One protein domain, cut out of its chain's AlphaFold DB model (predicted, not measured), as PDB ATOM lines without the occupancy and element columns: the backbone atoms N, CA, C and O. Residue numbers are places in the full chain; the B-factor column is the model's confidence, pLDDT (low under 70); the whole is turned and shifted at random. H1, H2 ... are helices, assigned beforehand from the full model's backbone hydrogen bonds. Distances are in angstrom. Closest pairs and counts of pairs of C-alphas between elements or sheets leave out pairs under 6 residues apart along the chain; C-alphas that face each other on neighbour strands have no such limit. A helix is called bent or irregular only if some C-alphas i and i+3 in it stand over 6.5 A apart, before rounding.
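This is residues 27 to 38 and 190 to 218 of the 219 residues of an uncharacterized protein of Bacteriodetes bacterium (UniProt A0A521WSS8). One long helix, H2, makes the length of a thin rod, and a short helix, H1, lies loosely beside its beginning, running the opposite way. The far part of H2 and the residue after it, residues 202 to 218, stick out with nothing beside them. The printed part has 41 residues, 35 of them in two named helices, H1 then H2 along the chain, with no named strand; the class is all helix. The whole is extended, with a radius of gyration of the C-alphas of 14.2 A and spans of 46 by 18 by 8 A.

H1, residues 27 to 35, begins with C-alpha 27 at (8.097, 29.129, 16.185) and measures 12.3 A from first to last C-alpha. H2, residues 192 to 217, runs 36.9 A from C-alpha 192 at (3.718, 41.789, 25.423) to C-alpha 217 at (-10.447, 7.747, 27.289). H2 has a kink of 31 degrees near residue 211; it is neither bent nor irregular, but only just: C-alphas 208 and 211 are 6.3 A apart.

H1 and H2 are close but not clearly touching, with 1 pair of C-alphas within 8 A. Their closest C-alphas, those of Gly 34 and Trp 193, are 7.5 A apart. They run opposite ways at a shallow tilt of 30 degrees, and their centres are 18.3 A apart. In H1 every O i to N i+4 pair is within hydrogen-bond range; in H2, 20 of 22 are.

The two C-alphas farthest apart, those of Gly 37 and Gly 218, are 45.8 A apart. Residues 39 to 189 are not printed, and the link from H1 to H2 runs across this cut; C-alphas 38 and 190 are 7.6 A apart. The mean pLDDT of the printed part is 76.5, and residues 34 to 38 are under 70.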
ATOM      1  N   VAL A  27       8.502  28.631  14.859       78.44
ATOM      2  CA  VAL A  27       8.097  29.129  16.185       78.44
ATOM      3  C   VAL A  27       9.301  29.261  17.126       78.44
ATOM      4  O   VAL A  27       9.437  30.297  17.779       78.44
ATOM      5  N   MET A  28      10.215  28.280  17.154       73.62
ATOM      6  CA  MET A  28      11.457  28.391  17.938       73.62
ATOM      7  C   MET A  28      12.336  29.554  17.464       73.62
ATOM      8  O   MET A  28      12.875  30.280  18.298       73.62
ATOM      9  N   GLY A  29      12.458  29.767  16.150       76.06
ATOM     10  CA  GLY A  29      13.228  30.881  15.594       76.06
ATOM     11  C   GLY A  29      12.687  32.245  16.030       76.06
ATOM     12  O   GLY A  29      13.449  33.098  16.486       76.06
ATOM     13  N   VAL A  30      11.364  32.434  15.976       74.62
ATOM     14  CA  VAL A  30      10.713  33.680  16.419       74.62
ATOM     15  C   VAL A  30      10.877  33.893  17.928       74.62
ATOM     16  O   VAL A  30      11.141  35.016  18.358       74.62
ATOM     17  N   MET A  31      10.790  32.830  18.735       70.38
ATOM     18  CA  MET A  31      11.029  32.923  20.180       70.38
ATOM     19  C   MET A  31      12.465  33.316  20.527       70.38
ATOM     20  O   MET A  31      12.668  34.166  21.393       70.38
ATOM     21  N   LEU A  32      13.457  32.737  19.847       71.06
ATOM     22  CA  LEU A  32      14.869  33.055  20.083       71.06
ATOM     23  C   LEU A  32      15.189  34.515  19.739       71.06
ATOM     24  O   LEU A  32      15.905  35.176  20.488       71.06
ATOM     25  N   ILE A  33      14.608  35.042  18.657       71.56
ATOM     26  CA  ILE A  33      14.774  36.450  18.267       71.56
ATOM     27  C   ILE A  33      14.046  37.381  19.254       71.56
ATOM     28  O   ILE A  33      14.577  38.427  19.622       71.56
ATOM     29  N   GLY A  34      12.857  36.996  19.732       62.50
ATOM     30  CA  GLY A  34      12.058  37.794  20.670       62.50
ATOM     31  C   GLY A  34      12.593  37.837  22.108       62.50
ATOM     32  O   GLY A  34      12.385  38.831  22.805       62.50
ATOM     33  N   CYS A  35      13.299  36.797  22.565       62.41
ATOM     34  CA  CYS A  35      13.900  36.754  23.905       62.41
ATOM     35  C   CYS A  35      15.205  37.559  24.030       62.41
ATOM     36  O   CYS A  35      15.609  37.869  25.148       62.41
ATOM     37  N   GLY A  36      15.853  37.933  22.920       51.56
ATOM     38  CA  GLY A  36      17.114  38.686  22.948       51.56
ATOM     39  C   GLY A  36      16.981  40.162  23.349       51.56
ATOM     40  O   GLY A  36      17.986  40.809  23.628       51.56
ATOM     41  N   GLY A  37      15.761  40.708  23.385       51.47
ATOM     42  CA  GLY A  37      15.503  42.126  23.640       51.47
ATOM     43  C   GLY A  37      14.688  42.369  24.904       51.47
ATOM     44  O   GLY A  37      13.547  42.821  24.819       51.47
ATOM     45  N   THR A  38      15.240  42.099  26.087       51.72
ATOM     46  CA  THR A  38      14.660  42.642  27.324       51.72
ATOM     47  C   THR A  38      14.968  44.134  27.377       51.72
ATOM     48  O   THR A  38      16.037  44.549  27.817       51.72
ATOM     49  N   VAL A 190       8.028  42.766  31.345       70.75
ATOM     50  CA  VAL A 190       7.812  41.558  30.548       70.75
ATOM     51  C   VAL A 190       7.166  41.994  29.237       70.75
ATOM     52  O   VAL A 190       6.058  42.541  29.261       70.75
ATOM     53  N   PRO A 191       7.816  41.777  28.088       72.50
ATOM     54  CA  PRO A 191       7.259  42.236  26.836       72.50
ATOM     55  C   PRO A 191       5.933  41.561  26.488       72.50
ATOM     56  O   PRO A 191       5.741  40.371  26.741       72.50
ATOM     57  N   PHE A 192       5.035  42.297  25.828       74.75
ATOM     58  CA  PHE A 192       3.718  41.789  25.423       74.75
ATOM     59  C   PHE A 192       3.798  40.482  24.609       74.75
ATOM     60  O   PHE A 192       2.957  39.595  24.757       74.75
ATOM     61  N   TRP A 193       4.849  40.315  23.800       74.19
ATOM     62  CA  TRP A 193       5.064  39.103  23.005       74.19
ATOM     63  C   TRP A 193       5.291  37.841  23.849       74.19
ATOM     64  O   TRP A 193       4.923  36.752  23.407       74.19
ATOM     65  N   CYS A 194       5.819  37.954  25.071       76.75
ATOM     66  CA  CYS A 194       5.949  36.815  25.988       76.75
ATOM     67  C   CYS A 194       4.575  36.295  26.445       76.75
ATOM     68  O   CYS A 194       4.355  35.090  26.528       76.75
ATOM     69  N   TYR A 195       3.611  37.189  26.671       77.50
ATOM     70  CA  TYR A 195       2.239  36.787  26.995       77.50
ATOM     71  C   TYR A 195       1.531  36.180  25.783       77.50
ATOM     72  O   TYR A 195       0.901  35.130  25.897       77.50
ATOM     73  N   LEU A 196       1.681  36.800  24.605       79.12
ATOM     74  CA  LEU A 196       1.105  36.291  23.359       79.12
ATOM     75  C   LEU A 196       1.593  34.866  23.060       79.12
ATOM     76  O   LEU A 196       0.805  33.988  22.718       79.12
ATOM     77  N   THR A 197       2.891  34.626  23.225       80.56
ATOM     78  CA  THR A 197       3.482  33.313  22.975       80.56
ATOM     79  C   THR A 197       3.002  32.246  23.956       80.56
ATOM     80  O   THR A 197       2.699  31.137  23.520       80.56
ATOM     81  N   LEU A 198       2.854  32.569  25.245       80.94
ATOM     82  CA  LEU A 198       2.261  31.651  26.224       80.94
ATOM     83  C   LEU A 198       0.819  31.272  25.861       80.94
ATOM     84  O   LEU A 198       0.458  30.100  25.952       80.94
ATOM     85  N   VAL A 199       0.015  32.233  25.397       84.06
ATOM     86  CA  VAL A 199      -1.365  31.974  24.948       84.06
ATOM     87  C   VAL A 199      -1.382  31.062  23.722       84.06
ATOM     88  O   VAL A 199      -2.159  30.109  23.685       84.06
ATOM     89  N   VAL A 200      -0.511  31.307  22.738       84.44
ATOM     90  CA  VAL A 200      -0.421  30.471  21.529       84.44
ATOM     91  C   VAL A 200       0.017  29.049  21.876       84.44
ATOM     92  O   VAL A 200      -0.615  28.099  21.420       84.44
ATOM     93  N   ILE A 201       1.046  28.885  22.714       84.38
ATOM     94  CA  ILE A 201       1.511  27.561  23.155       84.38
ATOM     95  C   ILE A 201       0.411  26.840  23.937       84.38
ATOM     96  O   ILE A 201       0.129  25.675  23.656       84.38
ATOM     97  N   GLY A 202      -0.248  27.527  24.874       83.88
ATOM     98  CA  GLY A 202      -1.368  26.971  25.632       83.88
ATOM     99  C   GLY A 202      -2.509  26.520  24.718       83.88
ATOM    100  O   GLY A 202      -2.980  25.390  24.833       83.88
ATOM    101  N   GLY A 203      -2.897  27.354  23.750       85.25
ATOM    102  CA  GLY A 203      -3.912  27.015  22.754       85.25
ATOM    103  C   GLY A 203      -3.519  25.815  21.890       85.25
ATOM    104  O   GLY A 203      -4.341  24.928  21.664       85.25
ATOM    105  N   LEU A 204      -2.255  25.737  21.465       84.69
ATOM    106  CA  LEU A 204      -1.741  24.628  20.660       84.69
ATOM    107  C   LEU A 204      -1.747  23.308  21.446       84.69
ATOM    108  O   LEU A 204      -2.162  22.275  20.919       84.69
ATOM    109  N   LEU A 205      -1.339  23.343  22.718       82.75
ATOM    110  CA  LEU A 205      -1.373  22.183  23.611       82.75
ATOM    111  C   LEU A 205      -2.802  21.691  23.844       82.75
ATOM    112  O   LEU A 205      -3.039  20.486  23.825       82.75
ATOM    113  N   VAL A 206      -3.762  22.603  24.008       87.00
ATOM    114  CA  VAL A 206      -5.183  22.255  24.145       87.00
ATOM    115  C   VAL A 206      -5.719  21.649  22.845       87.00
ATOM    116  O   VAL A 206      -6.364  20.602  22.878       87.00
ATOM    117  N   PHE A 207      -5.401  22.249  21.697       88.44
ATOM    118  CA  PHE A 207      -5.867  21.789  20.389       88.44
ATOM    119  C   PHE A 207      -5.317  20.407  20.008       88.44
ATOM    120  O   PHE A 207      -6.057  19.575  19.491       88.44
ATOM    121  N   ILE A 208      -4.040  20.134  20.290       87.06
ATOM    122  CA  ILE A 208      -3.399  18.839  19.995       87.06
ATOM    123  C   ILE A 208      -3.706  17.803  21.088       87.06
ATOM    124  O   ILE A 208      -3.864  16.613  20.803       87.06
ATOM    125  N   GLY A 209      -3.780  18.239  22.345       80.31
ATOM    126  CA  GLY A 209      -3.961  17.374  23.507       80.31
ATOM    127  C   GLY A 209      -5.383  16.838  23.648       80.31
ATOM    128  O   GLY A 209      -5.549  15.651  23.923       80.31
ATOM    129  N   LEU A 210      -6.409  17.665  23.413       83.88
ATOM    130  CA  LEU A 210      -7.815  17.263  23.579       83.88
ATOM    131  C   LEU A 210      -8.235  16.079  22.684       83.88
ATOM    132  O   LEU A 210      -8.864  15.158  23.208       83.88
ATOM    133  N   PRO A 211      -7.899  16.033  21.379       83.81
ATOM    134  CA  PRO A 211      -8.233  14.891  20.527       83.81
ATOM    135  C   PRO A 211      -7.540  13.605  20.981       83.81
ATOM    136  O   PRO A 211      -8.160  12.542  21.006       83.81
ATOM    137  N   LYS A 212      -6.269  13.699  21.398       76.31
ATOM    138  CA  LYS A 212      -5.522  12.544  21.909       76.31
ATOM    139  C   LYS A 212      -6.085  12.040  23.232       76.31
ATOM    140  O   LYS A 212      -6.186  10.832  23.405       76.31
ATOM    141  N   LEU A 213      -6.498  12.938  24.127       78.38
ATOM    142  CA  LEU A 213      -7.158  12.572  25.381       78.38
ATOM    143  C   LEU A 213      -8.511  11.895  25.141       78.38
ATOM    144  O   LEU A 213      -8.771  10.865  25.752       78.38
ATOM    145  N   LYS A 214      -9.339  12.405  24.220       79.62
ATOM    146  CA  LYS A 214     -10.606  11.745  23.849       79.62
ATOM    147  C   LYS A 214     -10.378  10.330  23.317       79.62
ATOM    148  O   LYS A 214     -11.020   9.392  23.778       79.62
ATOM    149  N   SER A 215      -9.387  10.164  22.439       81.75
ATOM    150  CA  SER A 215      -9.009   8.849  21.911       81.75
ATOM    151  C   SER A 215      -8.501   7.886  22.989       81.75
ATOM    152  O   SER A 215      -8.715   6.685  22.858       81.75
ATOM    153  N   LEU A 216      -7.818   8.380  24.027       78.19
ATOM    154  CA  LEU A 216      -7.275   7.554  25.113       78.19
ATOM    155  C   LEU A 216      -8.342   7.144  26.133       78.19
ATOM    156  O   LEU A 216      -8.248   6.070  26.717       78.19
ATOM    157  N   VAL A 217      -9.347   7.997  26.344       84.19
ATOM    158  CA  VAL A 217     -10.447   7.747  27.289       84.19
ATOM    159  C   VAL A 217     -11.597   6.963  26.631       84.19
ATOM    160  O   VAL A 217     -12.479   6.478  27.331       84.19
ATOM    161  N   GLY A 218     -11.567   6.761  25.308       73.94
ATOM    162  CA  GLY A 218     -12.594   5.997  24.585       73.94
ATOM    163  C   GLY A 218     -13.952   6.703  24.551       73.94
ATOM    164  O   GLY A 218     -14.985   6.039  24.631       73.94
TER     165      GLY A 218